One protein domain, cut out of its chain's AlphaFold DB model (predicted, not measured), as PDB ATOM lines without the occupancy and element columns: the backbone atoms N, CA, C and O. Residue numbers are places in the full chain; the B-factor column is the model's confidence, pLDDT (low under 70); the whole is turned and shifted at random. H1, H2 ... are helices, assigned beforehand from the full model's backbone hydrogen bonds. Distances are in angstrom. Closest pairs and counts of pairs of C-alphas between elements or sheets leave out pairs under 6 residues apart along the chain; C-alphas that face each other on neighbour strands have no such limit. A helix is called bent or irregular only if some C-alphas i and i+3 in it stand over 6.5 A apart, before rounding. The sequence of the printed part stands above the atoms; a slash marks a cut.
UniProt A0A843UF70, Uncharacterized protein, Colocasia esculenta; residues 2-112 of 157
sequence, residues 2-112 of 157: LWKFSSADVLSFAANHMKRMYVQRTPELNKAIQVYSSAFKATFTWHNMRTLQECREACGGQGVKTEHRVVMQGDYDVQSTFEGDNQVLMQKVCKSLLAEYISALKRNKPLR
ATOM      1  N   LEU A   2     -10.967 -42.861  19.756       44.75
ATOM      2  CA  LEU A   2     -11.225 -44.042  18.898       44.75
ATOM      3  C   LEU A   2     -12.130 -43.810  17.669       44.75
ATOM      4  O   LEU A   2     -11.811 -44.276  16.580       44.75
ATOM      5  N   TRP A   3     -13.221 -43.047  17.792       52.00
ATOM      6  CA  TRP A   3     -14.125 -42.798  16.653       52.00
ATOM      7  C   TRP A   3     -13.474 -41.981  15.516       52.00
ATOM      8  O   TRP A   3     -13.891 -42.062  14.363       52.00
ATOM      9  N   LYS A   4     -12.408 -41.223  15.815       59.03
ATOM     10  CA  LYS A   4     -11.697 -40.394  14.827       59.03
ATOM     11  C   LYS A   4     -10.695 -41.207  14.008       59.03
ATOM     12  O   LYS A   4     -10.629 -41.014  12.801       59.03
ATOM     13  N   PHE A   5     -10.025 -42.184  14.624       59.72
ATOM     14  CA  PHE A   5      -9.248 -43.193  13.890       59.72
ATOM     15  C   PHE A   5     -10.141 -43.997  12.945       59.72
ATOM     16  O   PHE A   5      -9.849 -44.099  11.759       59.72
ATOM     17  N   SER A   6     -11.308 -44.430  13.434       64.69
ATOM     18  CA  SER A   6     -12.307 -45.090  12.589       64.69
ATOM     19  C   SER A   6     -12.759 -44.210  11.414       64.69
ATOM     20  O   SER A   6     -12.984 -44.722  10.320       64.69
ATOM     21  N   SER A   7     -12.838 -42.887  11.597       73.81
ATOM     22  CA  SER A   7     -13.164 -41.960  10.505       73.81
ATOM     23  C   SER A   7     -12.064 -41.925   9.435       73.81
ATOM     24  O   SER A   7     -12.381 -41.983   8.252       73.81
ATOM     25  N   ALA A   8     -10.784 -41.890   9.820       74.62
ATOM     26  CA  ALA A   8      -9.662 -41.897   8.876       74.62
ATOM     27  C   ALA A   8      -9.600 -43.189   8.035       74.62
ATOM     28  O   ALA A   8      -9.354 -43.137   6.824       74.62
ATOM     29  N   ASP A   9      -9.900 -44.339   8.644       77.38
ATOM     30  CA  ASP A   9      -9.975 -45.626   7.942       77.38
ATOM     31  C   ASP A   9     -11.125 -45.650   6.925       77.38
ATOM     32  O   ASP A   9     -10.952 -46.070   5.776       77.38
ATOM     33  N   VAL A  10     -12.297 -45.134   7.315       81.50
ATOM     34  CA  VAL A  10     -13.462 -45.015   6.425       81.50
ATOM     35  C   VAL A  10     -13.158 -44.092   5.242       81.50
ATOM     36  O   VAL A  10     -13.473 -44.437   4.100       81.50
ATOM     37  N   LEU A  11     -12.500 -42.953   5.479       83.62
ATOM     38  CA  LEU A  11     -12.077 -42.037   4.416       83.62
ATOM     39  C   LEU A  11     -11.076 -42.716   3.466       83.62
ATOM     40  O   LEU A  11     -11.222 -42.626   2.247       83.62
ATOM     41  N   SER A  12     -10.124 -43.484   3.995       85.44
ATOM     42  CA  SER A  12      -9.161 -44.245   3.188       85.44
ATOM     43  C   SER A  12      -9.842 -45.296   2.310       85.44
ATOM     44  O   SER A  12      -9.521 -45.439   1.125       85.44
ATOM     45  N   PHE A  13     -10.831 -46.009   2.850       87.06
ATOM     46  CA  PHE A  13     -11.634 -46.947   2.070       87.06
ATOM     47  C   PHE A  13     -12.414 -46.238   0.952       87.06
ATOM     48  O   PHE A  13     -12.420 -46.707  -0.191       87.06
ATOM     49  N   ALA A  14     -13.016 -45.086   1.254       84.56
ATOM     50  CA  ALA A  14     -13.751 -44.276   0.289       84.56
ATOM     51  C   ALA A  14     -12.842 -43.765  -0.849       84.56
ATOM     52  O   ALA A  14     -13.185 -43.905  -2.027       84.56
ATOM     53  N   ALA A  15     -11.640 -43.274  -0.528       85.06
ATOM     54  CA  ALA A  15     -10.647 -42.866  -1.523       85.06
ATOM     55  C   ALA A  15     -10.217 -44.032  -2.425       85.06
ATOM     56  O   ALA A  15     -10.171 -43.896  -3.649       85.06
ATOM     57  N   ASN A  16      -9.959 -45.203  -1.837       88.06
ATOM     58  CA  ASN A  16      -9.612 -46.408  -2.589       88.06
ATOM     59  C   ASN A  16     -10.753 -46.866  -3.505       88.06
ATOM     60  O   ASN A  16     -10.509 -47.322  -4.624       88.06
ATOM     61  N   HIS A  17     -12.006 -46.721  -3.068       87.25
ATOM     62  CA  HIS A  17     -13.167 -46.985  -3.909       87.25
ATOM     63  C   HIS A  17     -13.226 -46.035  -5.115       87.25
ATOM     64  O   HIS A  17     -13.320 -46.508  -6.247       87.25
ATOM     65  N   MET A  18     -13.065 -44.725  -4.911       86.88
ATOM     66  CA  MET A  18     -13.024 -43.761  -6.018       86.88
ATOM     67  C   MET A  18     -11.845 -44.013  -6.963       86.88
ATOM     68  O   MET A  18     -12.008 -43.915  -8.176       86.88
ATOM     69  N   LYS A  19     -10.673 -44.400  -6.446       87.88
ATOM     70  CA  LYS A  19      -9.524 -44.774  -7.282       87.88
ATOM     71  C   LYS A  19      -9.868 -45.941  -8.212       87.88
ATOM     72  O   LYS A  19      -9.538 -45.890  -9.394       87.88
ATOM     73  N   ARG A  20     -10.579 -46.959  -7.712       87.94
ATOM     74  CA  ARG A  20     -11.075 -48.071  -8.542       87.94
ATOM     75  C   ARG A  20     -12.060 -47.593  -9.611       87.94
ATOM     76  O   ARG A  20     -11.906 -47.971 -10.769       87.94
ATOM     77  N   MET A  21     -13.003 -46.715  -9.255       86.00
ATOM     78  CA  MET A  21     -13.931 -46.110 -10.222       86.00
ATOM     79  C   MET A  21     -13.203 -45.310 -11.310       86.00
ATOM     80  O   MET A  21     -13.585 -45.365 -12.473       86.00
ATOM     81  N   TYR A  22     -12.145 -44.584 -10.947       87.31
ATOM     82  CA  TYR A  22     -11.348 -43.801 -11.889       87.31
ATOM     83  C   TYR A  22     -10.572 -44.680 -12.878       87.31
ATOM     84  O   TYR A  22     -10.489 -44.346 -14.058       87.31
ATOM     85  N   VAL A  23     -10.027 -45.811 -12.421       90.88
ATOM     86  CA  VAL A  23      -9.342 -46.779 -13.295       90.88
ATOM     87  C   VAL A  23     -10.316 -47.400 -14.301       90.88
ATOM     88  O   VAL A  23      -9.962 -47.585 -15.459       90.88
ATOM     89  N   GLN A  24     -11.554 -47.670 -13.884       87.94
ATOM     90  CA  GLN A  24     -12.611 -48.250 -14.723       87.94
ATOM     91  C   GLN A  24     -13.527 -47.184 -15.352       87.94
ATOM     92  O   GLN A  24     -14.695 -47.450 -15.632       87.94
ATOM     93  N   ARG A  25     -13.033 -45.950 -15.528       87.75
ATOM     94  CA  ARG A  25     -13.879 -44.813 -15.915       87.75
ATOM     95  C   ARG A  25     -14.516 -45.003 -17.293       87.75
ATOM     96  O   ARG A  25     -13.837 -45.289 -18.277       87.75
ATOM     97  N   THR A  26     -15.812 -44.725 -17.364       87.62
ATOM     98  CA  THR A  26     -16.567 -44.537 -18.608       87.62
ATOM     99  C   THR A  26     -17.004 -43.067 -18.714       87.62
ATOM    100  O   THR A  26     -17.020 -42.363 -17.693       87.62
ATOM    101  N   PRO A  27     -17.346 -42.552 -19.909       84.31
ATOM    102  CA  PRO A  27     -17.821 -41.175 -20.055       84.31
ATOM    103  C   PRO A  27     -19.045 -40.854 -19.180       84.31
ATOM    104  O   PRO A  27     -19.150 -39.741 -18.666       84.31
ATOM    105  N   GLU A  28     -19.914 -41.829 -18.920       80.50
ATOM    106  CA  GLU A  28     -21.072 -41.697 -18.030       80.50
ATOM    107  C   GLU A  28     -20.646 -41.552 -16.560       80.50
ATOM    108  O   GLU A  28     -21.245 -40.787 -15.799       80.50
ATOM    109  N   LEU A  29     -19.578 -42.250 -16.158       82.12
ATOM    110  CA  LEU A  29     -19.066 -42.241 -14.788       82.12
ATOM    111  C   LEU A  29     -18.263 -40.975 -14.463       82.12
ATOM    112  O   LEU A  29     -18.144 -40.614 -13.293       82.12
ATOM    113  N   ASN A  30     -17.748 -40.260 -15.467       85.38
ATOM    114  CA  ASN A  30     -16.943 -39.049 -15.269       85.38
ATOM    115  C   ASN A  30     -17.679 -37.970 -14.463       85.38
ATOM    116  O   ASN A  30     -17.083 -37.346 -13.583       85.38
ATOM    117  N   LYS A  31     -18.985 -37.784 -14.709       85.19
ATOM    118  CA  LYS A  31     -19.810 -36.853 -13.922       85.19
ATOM    119  C   LYS A  31     -19.847 -37.273 -12.451       85.19
ATOM    120  O   LYS A  31     -19.688 -36.433 -11.568       85.19
ATOM    121  N   ALA A  32     -20.018 -38.567 -12.186       85.19
ATOM    122  CA  ALA A  32     -20.050 -39.090 -10.827       85.19
ATOM    123  C   ALA A  32     -18.687 -38.958 -10.133       85.19
ATOM    124  O   ALA A  32     -18.623 -38.494  -8.998       85.19
ATOM    125  N   ILE A  33     -17.599 -39.287 -10.835       88.06
ATOM    126  CA  ILE A  33     -16.224 -39.145 -10.344       88.06
ATOM    127  C   ILE A  33     -15.936 -37.696  -9.954       88.06
ATOM    128  O   ILE A  33     -15.378 -37.467  -8.888       88.06
ATOM    129  N   GLN A  34     -16.349 -36.718 -10.766       88.75
ATOM    130  CA  GLN A  34     -16.129 -35.303 -10.462       88.75
ATOM    131  C   GLN A  34     -16.867 -34.851  -9.193       88.75
ATOM    132  O   GLN A  34     -16.357 -34.030  -8.428       88.75
ATOM    133  N   VAL A  35     -18.074 -35.364  -8.962       89.56
ATOM    134  CA  VAL A  35     -18.841 -35.077  -7.743       89.56
ATOM    135  C   VAL A  35     -18.183 -35.746  -6.534       89.56
ATOM    136  O   VAL A  35     -17.971 -35.077  -5.525       89.56
ATOM    137  N   TYR A  36     -17.788 -37.018  -6.639       89.62
ATOM    138  CA  TYR A  36     -17.086 -37.718  -5.559       89.62
ATOM    139  C   TYR A  36     -15.739 -37.079  -5.220       89.62
ATOM    140  O   TYR A  36     -15.445 -36.887  -4.044       89.62
ATOM    141  N   SER A  37     -14.945 -36.691  -6.220       90.56
ATOM    142  CA  SER A  37     -13.652 -36.044  -5.988       90.56
ATOM    143  C   SER A  37     -13.816 -34.691  -5.297       90.56
ATOM    144  O   SER A  37     -13.110 -34.415  -4.331       90.56
ATOM    145  N   SER A  38     -14.806 -33.894  -5.718       91.06
ATOM    146  CA  SER A  38     -15.147 -32.621  -5.069       91.06
ATOM    147  C   SER A  38     -15.573 -32.835  -3.612       91.06
ATOM    148  O   SER A  38     -15.141 -32.104  -2.722       91.06
ATOM    149  N   ALA A  39     -16.387 -33.867  -3.359       89.94
ATOM    150  CA  ALA A  39     -16.850 -34.212  -2.020       89.94
ATOM    151  C   ALA A  39     -15.700 -34.653  -1.102       89.94
ATOM    152  O   ALA A  39     -15.584 -34.183   0.033       89.94
ATOM    153  N   PHE A  40     -14.836 -35.540  -1.597       90.25
ATOM    154  CA  PHE A  40     -13.717 -36.082  -0.834       90.25
ATOM    155  C   PHE A  40     -12.647 -35.044  -0.560       90.25
ATOM    156  O   PHE A  40     -12.194 -34.983   0.575       90.25
ATOM    157  N   LYS A  41     -12.313 -34.183  -1.527       90.19
ATOM    158  CA  LYS A  41     -11.380 -33.070  -1.309       90.19
ATOM    159  C   LYS A  41     -11.827 -32.227  -0.116       90.19
ATOM    160  O   LYS A  41     -11.105 -32.140   0.871       90.19
ATOM    161  N   ALA A  42     -13.049 -31.696  -0.157       89.81
ATOM    162  CA  ALA A  42     -13.558 -30.842   0.914       89.81
ATOM    163  C   ALA A  42     -13.635 -31.568   2.268       89.81
ATOM    164  O   ALA A  42     -13.178 -31.048   3.286       89.81
ATOM    165  N   THR A  43     -14.152 -32.801   2.279       88.69
ATOM    166  CA  THR A  43     -14.310 -33.588   3.513       88.69
ATOM    167  C   THR A  43     -12.961 -33.961   4.128       88.69
ATOM    168  O   THR A  43     -12.789 -33.855   5.342       88.69
ATOM    169  N   PHE A  44     -11.990 -34.379   3.309       88.00
ATOM    170  CA  PHE A  44     -10.661 -34.777   3.776       88.00
ATOM    171  C   PHE A  44      -9.900 -33.575   4.306       88.00
ATOM    172  O   PHE A  44      -9.293 -33.676   5.367       88.00
ATOM    173  N   THR A  45      -9.975 -32.433   3.623       88.31
ATOM    174  CA  THR A  45      -9.321 -31.211   4.086       88.31
ATOM    175  C   THR A  45      -9.889 -30.749   5.428       88.31
ATOM    176  O   THR A  45      -9.119 -30.509   6.355       88.31
ATOM    177  N   TRP A  46     -11.217 -30.698   5.595       88.50
ATOM    178  CA  TRP A  46     -11.814 -30.340   6.891       88.50
ATOM    179  C   TRP A  46     -11.469 -31.341   7.995       88.50
ATOM    180  O   TRP A  46     -11.186 -30.945   9.126       88.50
ATOM    181  N   HIS A  47     -11.460 -32.638   7.676       87.81
ATOM    182  CA  HIS A  47     -11.070 -33.670   8.631       87.81
ATOM    183  C   HIS A  47      -9.597 -33.546   9.044       87.81
ATOM    184  O   HIS A  47      -9.288 -33.614  10.235       87.81
ATOM    185  N   ASN A  48      -8.701 -33.314   8.083       85.44
ATOM    186  CA  ASN A  48      -7.277 -33.106   8.328       85.44
ATOM    187  C   ASN A  48      -7.050 -31.873   9.212       85.44
ATOM    188  O   ASN A  48      -6.350 -31.954  10.218       85.44
ATOM    189  N   MET A  49      -7.725 -30.761   8.906       85.25
ATOM    190  CA  MET A  49      -7.594 -29.527   9.680       85.25
ATOM    191  C   MET A  49      -8.044 -29.681  11.124       85.25
ATOM    192  O   MET A  49      -7.336 -29.280  12.047       85.25
ATOM    193  N   ARG A  50      -9.183 -30.344  11.329       86.00
ATOM    194  CA  ARG A  50      -9.661 -30.676  12.669       86.00
ATOM    195  C   ARG A  50      -8.684 -31.586  13.411       86.00
ATOM    196  O   ARG A  50      -8.434 -31.374  14.591       86.00
ATOM    197  N   THR A  51      -8.131 -32.584  12.729       85.50
ATOM    198  CA  THR A  51      -7.186 -33.531  13.333       85.50
ATOM    199  C   THR A  51      -5.903 -32.828  13.765       85.50
ATOM    200  O   THR A  51      -5.453 -33.028  14.888       85.50
ATOM    201  N   LEU A  52      -5.345 -31.955  12.922       84.06
ATOM    202  CA  LEU A  52      -4.151 -31.173  13.245       84.06
ATOM    203  C   LEU A  52      -4.376 -30.245  14.444       84.06
ATOM    204  O   LEU A  52      -3.550 -30.229  15.358       84.06
ATOM    205  N   GLN A  53      -5.513 -29.544  14.485       84.62
ATOM    206  CA  GLN A  53      -5.879 -28.686  15.615       84.62
ATOM    207  C   GLN A  53      -5.974 -29.483  16.924       84.62
ATOM    208  O   GLN A  53      -5.424 -29.084  17.947       84.62
ATOM    209  N   GLU A  54      -6.633 -30.639  16.896       83.75
ATOM    210  CA  GLU A  54      -6.798 -31.473  18.087       83.75
ATOM    211  C   GLU A  54      -5.478 -32.105  18.546       83.75
ATOM    212  O   GLU A  54      -5.217 -32.174  19.744       83.75
ATOM    213  N   CYS A  55      -4.618 -32.531  17.615       82.88
ATOM    214  CA  CYS A  55      -3.267 -32.989  17.935       82.88
ATOM    215  C   CYS A  55      -2.455 -31.880  18.614       82.88
ATOM    216  O   CYS A  55      -1.720 -32.149  19.563       82.88
ATOM    217  N   ARG A  56      -2.618 -30.628  18.169       82.56
ATOM    218  CA  ARG A  56      -1.945 -29.470  18.768       82.56
ATOM    219  C   ARG A  56      -2.411 -29.244  20.201       82.56
ATOM    220  O   ARG A  56      -1.582 -29.074  21.089       82.56
ATOM    221  N   GLU A  57      -3.722 -29.275  20.419       82.88
ATOM    222  CA  GLU A  57      -4.336 -29.119  21.742       82.88
ATOM    223  C   GLU A  57      -3.965 -30.268  22.690       82.88
ATOM    224  O   GLU A  57      -3.698 -30.031  23.868       82.88
ATOM    225  N   ALA A  58      -3.858 -31.498  22.178       82.81
ATOM    226  CA  ALA A  58      -3.447 -32.665  22.957       82.81
ATOM    227  C   ALA A  58      -1.991 -32.578  23.456       82.81
ATOM    228  O   ALA A  58      -1.674 -33.124  24.511       82.81
ATOM    229  N   CYS A  59      -1.114 -31.863  22.743       81.50
ATOM    230  CA  CYS A  59       0.260 -31.583  23.175       81.50
ATOM    231  C   CYS A  59       0.363 -30.427  24.195       81.50
ATOM    232  O   CYS A  59       1.469 -30.078  24.625       81.50
ATOM    233  N   GLY A  60      -0.759 -29.807  24.583       79.00
ATOM    234  CA  GLY A  60      -0.790 -28.669  25.503       79.00
ATOM    235  C   GLY A  60       0.039 -27.479  25.005       79.00
ATOM    236  O   GLY A  60       0.235 -27.285  23.806       79.00
ATOM    237  N   GLY A  61       0.592 -26.681  25.925       75.06
ATOM    238  CA  GLY A  61       1.412 -25.511  25.571       75.06
ATOM    239  C   GLY A  61       2.673 -25.842  24.759       75.06
ATOM    240  O   GLY A  61       3.203 -24.981  24.058       75.06
ATOM    241  N   GLN A  62       3.140 -27.096  24.794       75.94
ATOM    242  CA  GLN A  62       4.276 -27.526  23.980       75.94
ATOM    243  C   GLN A  62       3.920 -27.675  22.497       75.94
ATOM    244  O   GLN A  62       4.803 -27.505  21.660       75.94
ATOM    245  N   GLY A  63       2.647 -27.897  22.151       66.62
ATOM    246  CA  GLY A  63       2.176 -27.988  20.763       66.62
ATOM    247  C   GLY A  63       2.330 -26.693  19.951       66.62
ATOM    248  O   GLY A  63       2.142 -26.703  18.740       66.62
ATOM    249  N   VAL A  64       2.684 -25.578  20.601       67.00
ATOM    250  CA  VAL A  64       2.976 -24.284  19.957       67.00
ATOM    251  C   VAL A  64       4.457 -24.144  19.586       67.00
ATOM    252  O   VAL A  64       4.809 -23.284  18.783       67.00
ATOM    253  N   LYS A  65       5.338 -24.982  20.149       70.94
ATOM    254  CA  LYS A  65       6.768 -24.952  19.825       70.94
ATOM    255  C   LYS A  65       6.989 -25.441  18.397       70.94
ATOM    256  O   LYS A  65       6.537 -26.527  18.050       70.94
ATOM    257  N   THR A  66       7.763 -24.690  17.617       65.00
ATOM    258  CA  THR A  66       8.117 -25.000  16.219       65.00
ATOM    259  C   THR A  66       8.844 -26.341  16.056       65.00
ATOM    260  O   THR A  66       8.812 -26.936  14.985       65.00
ATOM    261  N   GLU A  67       9.464 -26.849  17.126       67.62
ATOM    262  CA  GLU A  67      10.068 -28.189  17.186       67.62
ATOM    263  C   GLU A  67       9.034 -29.306  16.959       67.62
ATOM    264  O   GLU A  67       9.348 -30.356  16.392       67.62
ATOM    265  N   HIS A  68       7.779 -29.075  17.355       63.81
ATOM    266  CA  HIS A  68       6.682 -29.983  17.072       63.81
ATOM    267  C   HIS A  68       6.128 -29.702  15.677       63.81
ATOM    268  O   HIS A  68       5.561 -28.644  15.403       63.81
ATOM    269  N   ARG A  69       6.182 -30.711  14.801       66.50
ATOM    270  CA  ARG A  69       5.637 -30.664  13.427       66.50
ATOM    271  C   ARG A  69       4.118 -30.444  13.353       66.50
ATOM    272  O   ARG A  69       3.546 -30.451  12.272       66.50
ATOM    273  N   VAL A  70       3.449 -30.256  14.485       63.75
ATOM    274  CA  VAL A  70       2.027 -29.912  14.560       63.75
ATOM    275  C   VAL A  70       1.784 -28.429  14.220       63.75
ATOM    276  O   VAL A  70       0.678 -28.054  13.847       63.75
ATOM    277  N   VAL A  71       2.833 -27.593  14.238       63.00
ATOM    278  CA  VAL A  71       2.782 -26.181  13.794       63.00
ATOM    279  C   VAL A  71       2.518 -26.035  12.282       63.00
ATOM    280  O   VAL A  71       2.110 -24.971  11.829       63.00
ATOM    281  N   MET A  72       2.617 -27.125  11.511       65.81
ATOM    282  CA  MET A  72       2.330 -27.168  10.066       65.81
ATOM    283  C   MET A  72       0.863 -26.844   9.724       65.81
ATOM    284  O   MET A  72       0.518 -26.738   8.556       65.81
ATOM    285  N   GLN A  73      -0.024 -26.683  10.714       71.81
ATOM    286  CA  GLN A  73      -1.427 -26.309  10.505       71.81
ATOM    287  C   GLN A  73      -1.597 -25.086   9.584       71.81
ATOM    288  O   GLN A  73      -2.493 -25.098   8.745       71.81
ATOM    289  N   GLY A  74      -0.730 -24.074   9.701       69.75
ATOM    290  CA  GLY A  74      -0.767 -22.896   8.825       69.75
ATOM    291  C   GLY A  74      -0.547 -23.233   7.345       69.75
ATOM    292  O   GLY A  74      -1.210 -22.666   6.482       69.75
ATOM    293  N   ASP A  75       0.295 -24.225   7.055       75.12
ATOM    294  CA  ASP A  75       0.567 -24.683   5.688       75.12
ATOM    295  C   ASP A  75      -0.584 -25.521   5.115       75.12
ATOM    296  O   ASP A  75      -0.744 -25.619   3.901       75.12
ATOM    297  N   TYR A  76      -1.402 -26.135   5.976       76.00
ATOM    298  CA  TYR A  76      -2.562 -26.927   5.562       76.00
ATOM    299  C   TYR A  76      -3.832 -26.088   5.375       76.00
ATOM    300  O   TYR A  76      -4.742 -26.541   4.680       76.00
ATOM    301  N   ASP A  77      -3.897 -24.867   5.916       76.12
ATOM    302  CA  ASP A  77      -5.076 -23.996   5.790       76.12
ATOM    303  C   ASP A  77      -5.352 -23.612   4.327       76.12
ATOM    304  O   ASP A  77      -6.491 -23.646   3.851       76.12
ATOM    305  N   VAL A  78      -4.280 -23.405   3.552       81.06
ATOM    306  CA  VAL A  78      -4.365 -23.152   2.108       81.06
ATOM    307  C   VAL A  78      -5.058 -24.290   1.353       81.06
ATOM    308  O   VAL A  78      -5.693 -24.049   0.329       81.06
ATOM    309  N   GLN A  79      -5.017 -25.533   1.851       81.00
ATOM    310  CA  GLN A  79      -5.680 -26.658   1.187       81.00
ATOM    311  C   GLN A  79      -7.205 -26.516   1.177       81.00
ATOM    312  O   GLN A  79      -7.873 -27.171   0.376       81.00
ATOM    313  N   SER A  80      -7.780 -25.665   2.033       77.25
ATOM    314  CA  SER A  80      -9.221 -25.388   2.042       77.25
ATOM    315  C   SER A  80      -9.677 -24.589   0.821       77.25
ATOM    316  O   SER A  80     -10.833 -24.711   0.414       77.25
ATOM    317  N   THR A  81      -8.769 -23.831   0.202       80.31
ATOM    318  CA  THR A  81      -9.044 -22.943  -0.940       80.31
ATOM    319  C   THR A  81      -8.330 -23.384  -2.219       80.31
ATOM    320  O   THR A  81      -8.860 -23.210  -3.319       80.31
ATOM    321  N   PHE A  82      -7.162 -24.015  -2.089       73.44
ATOM    322  CA  PHE A  82      -6.398 -24.574  -3.199       73.44
ATOM    323  C   PHE A  82      -7.196 -25.675  -3.917       73.44
ATOM    324  O   PHE A  82      -7.941 -26.422  -3.283       73.44
ATOM    325  N   GLU A  83      -7.079 -25.750  -5.248       76.69
ATOM    326  CA  GLU A  83      -7.839 -26.673  -6.122       76.69
ATOM    327  C   GLU A  83      -9.375 -26.544  -6.049       76.69
ATOM    328  O   GLU A  83     -10.117 -27.417  -6.506       76.69
ATOM    329  N   GLY A  84      -9.863 -25.417  -5.525       79.06
ATOM    330  CA  GLY A  84     -11.280 -25.105  -5.383       79.06
ATOM    331  C   GLY A  84     -11.677 -24.985  -3.919       79.06
ATOM    332  O   GLY A  84     -11.377 -25.854  -3.100       79.06
ATOM    333  N   ASP A  85     -12.383 -23.906  -3.599       87.62
ATOM    334  CA  ASP A  85     -12.891 -23.658  -2.256       87.62
ATOM    335  C   ASP A  85     -13.807 -24.798  -1.787       87.62
ATOM    336  O   ASP A  85     -14.719 -25.215  -2.506       87.62
ATOM    337  N   ASN A  86     -13.565 -25.315  -0.579       89.94
ATOM    338  CA  ASN A  86     -14.302 -26.460  -0.042       89.94
ATOM    339  C   ASN A  86     -15.818 -26.227   0.006       89.94
ATOM    340  O   ASN A  86     -16.581 -27.151  -0.284       89.94
ATOM    341  N   GLN A  87     -16.267 -25.011   0.332       89.44
ATOM    342  CA  GLN A  87     -17.690 -24.681   0.356       89.44
ATOM    343  C   GLN A  87     -18.261 -24.644  -1.058       89.44
ATOM    344  O   GLN A  87     -19.325 -25.208  -1.309       89.44
ATOM    345  N   VAL A  88     -17.540 -24.056  -2.011       91.62
ATOM    346  CA  VAL A  88     -17.951 -24.033  -3.424       91.62
ATOM    347  C   VAL A  88     -18.001 -25.448  -4.015       91.62
ATOM    348  O   VAL A  88     -18.952 -25.800  -4.723       91.62
ATOM    349  N   LEU A  89     -17.024 -26.298  -3.693       90.69
ATOM    350  CA  LEU A  89     -17.016 -27.708  -4.081       90.69
ATOM    351  C   LEU A  89     -18.225 -28.439  -3.497       90.69
ATOM    352  O   LEU A  89     -18.900 -29.175  -4.219       90.69
ATOM    353  N   MET A  90     -18.561 -28.186  -2.232       90.44
ATOM    354  CA  MET A  90     -19.725 -28.809  -1.611       90.44
ATOM    355  C   MET A  90     -21.044 -28.315  -2.194       90.44
ATOM    356  O   MET A  90     -21.940 -29.114  -2.454       90.44
ATOM    357  N   GLN A  91     -21.139 -27.033  -2.539       91.38
ATOM    358  CA  GLN A  91     -22.285 -26.509  -3.280       91.38
ATOM    359  C   GLN A  91     -22.447 -27.196  -4.642       91.38
ATOM    360  O   GLN A  91     -23.571 -27.496  -5.047       91.38
ATOM    361  N   LYS A  92     -21.351 -27.481  -5.355       91.25
ATOM    362  CA  LYS A  92     -21.391 -28.222  -6.627       91.25
ATOM    363  C   LYS A  92     -21.886 -29.660  -6.436       91.25
ATOM    364  O   LYS A  92     -22.680 -30.145  -7.249       91.25
ATOM    365  N   VAL A  93     -21.463 -30.319  -5.359       91.31
ATOM    366  CA  VAL A  93     -21.951 -31.650  -4.969       91.31
ATOM    367  C   VAL A  93     -23.450 -31.601  -4.679       91.31
ATOM    368  O   VAL A  93     -24.212 -32.324  -5.318       91.31
ATOM    369  N   CYS A  94     -23.894 -30.687  -3.812       89.50
ATOM    370  CA  CYS A  94     -25.304 -30.494  -3.476       89.50
ATOM    371  C   CYS A  94     -26.165 -30.237  -4.718       89.50
ATOM    372  O   CYS A  94     -27.191 -30.889  -4.898       89.50
ATOM    373  N   LYS A  95     -25.730 -29.344  -5.617       90.44
ATOM    374  CA  LYS A  95     -26.431 -29.064  -6.881       90.44
ATOM    375  C   LYS A  95     -26.563 -30.314  -7.751       90.44
ATOM    376  O   LYS A  95     -27.622 -30.544  -8.329       90.44
ATOM    377  N   SER A  96     -25.514 -31.132  -7.826       88.94
ATOM    378  CA  SER A  96     -25.522 -32.367  -8.621       88.94
ATOM    379  C   SER A  96     -26.468 -33.418  -8.037       88.94
ATOM    380  O   SER A  96     -27.245 -34.014  -8.779       88.94
ATOM    381  N   LEU A  97     -26.448 -33.601  -6.714       87.06
ATOM    382  CA  LEU A  97     -27.347 -34.512  -6.004       87.06
ATOM    383  C   LEU A  97     -28.811 -34.081  -6.135       87.06
ATOM    384  O   LEU A  97     -29.669 -34.895  -6.474       87.06
ATOM    385  N   LEU A  98     -29.093 -32.792  -5.928       87.25
ATOM    386  CA  LEU A  98     -30.442 -32.243  -6.032       87.25
ATOM    387  C   LEU A  98     -30.992 -32.351  -7.460       87.25
ATOM    388  O   LEU A  98     -32.165 -32.671  -7.646       87.25
ATOM    389  N   ALA A  99     -30.153 -32.134  -8.475       87.38
ATOM    390  CA  ALA A  99     -30.551 -32.289  -9.869       87.38
ATOM    391  C   ALA A  99     -30.955 -33.737 -10.198       87.38
ATOM    392  O   ALA A  99     -31.990 -33.948 -10.835       87.38
ATOM    393  N   GLU A 100     -30.185 -34.732  -9.739       85.19
ATOM    394  CA  GLU A 100     -30.557 -36.145  -9.902       85.19
ATOM    395  C   GLU A 100     -31.836 -36.485  -9.127       85.19
ATOM    396  O   GLU A 100     -32.702 -37.187  -9.649       85.19
ATOM    397  N   TYR A 101     -32.003 -35.926  -7.927       82.69
ATOM    398  CA  TYR A 101     -33.200 -36.128  -7.117       82.69
ATOM    399  C   TYR A 101     -34.474 -35.601  -7.790       82.69
ATOM    400  O   TYR A 101     -35.443 -36.337  -7.973       82.69
ATOM    401  N   ILE A 102     -34.459 -34.347  -8.247       85.50
ATOM    402  CA  ILE A 102     -35.592 -33.734  -8.957       85.50
ATOM    403  C   ILE A 102     -35.886 -34.480 -10.266       85.50
ATOM    404  O   ILE A 102     -37.042 -34.676 -10.637       85.50
ATOM    405  N   SER A 103     -34.842 -34.906 -10.976       85.06
ATOM    406  CA  SER A 103     -34.952 -35.691 -12.208       85.06
ATOM    407  C   SER A 103     -35.637 -37.043 -11.975       85.06
ATOM    408  O   SER A 103     -36.516 -37.428 -12.751       85.06
ATOM    409  N   ALA A 104     -35.282 -37.738 -10.892       82.56
ATOM    410  CA  ALA A 104     -35.902 -38.993 -10.482       82.56
ATOM    411  C   ALA A 104     -37.390 -38.811 -10.139       82.56
ATOM    412  O   ALA A 104     -38.222 -39.551 -10.666       82.56
ATOM    413  N   LEU A 105     -37.730 -37.768  -9.367       81.94
ATOM    414  CA  LEU A 105     -39.118 -37.419  -9.037       81.94
ATOM    415  C   LEU A 105     -39.956 -37.127 -10.287       81.94
ATOM    416  O   LEU A 105     -41.022 -37.709 -10.467       81.94
ATOM    417  N   LYS A 106     -39.458 -36.278 -11.196       84.88
ATOM    418  CA  LYS A 106     -40.171 -35.922 -12.437       84.88
ATOM    419  C   LYS A 106     -40.413 -37.120 -13.352       84.88
ATOM    420  O   LYS A 106     -41.407 -37.159 -14.065       84.88
ATOM    421  N   ARG A 107     -39.482 -38.076 -13.371       83.12
ATOM    422  CA  ARG A 107     -39.556 -39.271 -14.224       83.12
ATOM    423  C   ARG A 107     -40.237 -40.451 -13.536       83.12
ATOM    424  O   ARG A 107     -40.376 -41.488 -14.177       83.12
ATOM    425  N   ASN A 108     -40.615 -40.303 -12.264       77.25
ATOM    426  CA  ASN A 108     -41.123 -41.372 -11.407       77.25
ATOM    427  C   ASN A 108     -40.218 -42.626 -11.441       77.25
ATOM    428  O   ASN A 108     -40.681 -43.763 -11.518       77.25
ATOM    429  N   LYS A 109     -38.896 -42.404 -11.478       78.06
ATOM    430  CA  LYS A 109     -37.865 -43.451 -11.549       78.06
ATOM    431  C   LYS A 109     -37.075 -43.495 -10.242       78.06
ATOM    432  O   LYS A 109     -36.858 -42.444  -9.643       78.06
ATOM    433  N   PRO A 110     -36.583 -44.675  -9.827       73.94
ATOM    434  CA  PRO A 110     -35.745 -44.786  -8.641       73.94
ATOM    435  C   PRO A 110     -34.402 -44.060  -8.828       73.94
ATOM    436  O   PRO A 110     -33.815 -44.072  -9.913       73.94
ATOM    437  N   LEU A 111     -33.896 -43.468  -7.746       73.50
ATOM    438  CA  LEU A 111     -32.558 -42.895  -7.624       73.50
ATOM    439  C   LEU A 111     -31.514 -43.995  -7.831       73.50
ATOM    440  O   LEU A 111     -31.407 -44.902  -7.015       73.50
ATOM    441  N   ARG A 112     -30.741 -43.918  -8.913       68.75
ATOM    442  CA  ARG A 112     -29.625 -44.846  -9.193       68.75
ATOM    443  C   ARG A 112     -28.252 -44.179  -9.115       68.75
ATOM    444  O   ARG A 112     -27.240 -44.781  -9.447       68.75
TER     445      ARG A 112
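Overview. This is residues 2 to 112 of the 157 residues of an uncharacterized protein of Colocasia esculenta (UniProt A0A843UF70). A long helix, H2, runs through the middle of a rod-like model, with H1 folded back along one side of it and H4, then H5, along the other side. H5 begins over the middle of H2 and runs away from it towards one end of the rod, while the short H3 lies at the other end. The printed part has 111 residues with five named helices, H1 to H5 in order along the chain, and no named strand; the class is all helix. The whole is loose, with a radius of gyration of the C-alphas of 18.0 A, and spans 59 by 25 by 24 A.

Along the chain. H1 is residues 2 to 23, 32.4 A from first to last C-alpha, and begins at C-alpha 2 at (-11.225, -44.042, 18.898). H2 is residues 27 to 58, 46.1 A long, with C-alpha 27 at (-17.821, -41.175, -20.055); it is neither bent nor irregular, but only just: C-alphas 28 and 31 are 6.5 A apart. H3 is residues 60 to 64, 8.0 A. H4 is residues 69 to 80, 19.4 A, and only just irregular, with C-alphas 71 and 74 at 6.9 A. H5 is residues 86 to 107, 31.7 A, and ends at C-alpha 107 at (-39.556, -39.271, -14.224).

Arrangement. H2 is the hub and touches the four other helices. H1 and H2 form a helical hairpin, two successive helices running opposite ways, at a shallow tilt of 25 degrees; their closest C-alphas, of Tyr 22 and Ile 33, are 6.9 A apart. H2 touches H1 with residues 29 to 44 alone. H2 touches H3 only at the corner, where the C-alphas of Arg 56 and Gly 63 come closest at 4.8 A. With residues 42 to 56 alone H2 touches H4, closest at the C-alphas of Arg 56 and Val 70, 5.8 A; they run opposite ways at a shallow tilt of 33 degrees, only just short of steep. Residues 86 to 96 of H5 touch H2, closest at the C-alphas of Asn 86 and Ala 42, 4.5 A, at a steep tilt of 41 degrees, opposite ways. H1 is apart from H3, H4 and H5. In H1 and H5 every O i to N i+4 pair is within hydrogen-bond range; in H2 26 of 28 are, in H3 0 of 1 with 1 of 2 O i to N i+3 pairs, and in H4 2 of 8 with 5 of 9.

Size, cuts and confidence. The two C-alphas farthest apart are those of Glu 67 and Asn 108, 60.1 A. The printed part has no cut, and its four links between helices are tight. Mean pLDDT of the printed part is 81.3; 16 residues are under 70, namely 2 to 6, 63 to 64, 66 to 72, 74 and 112.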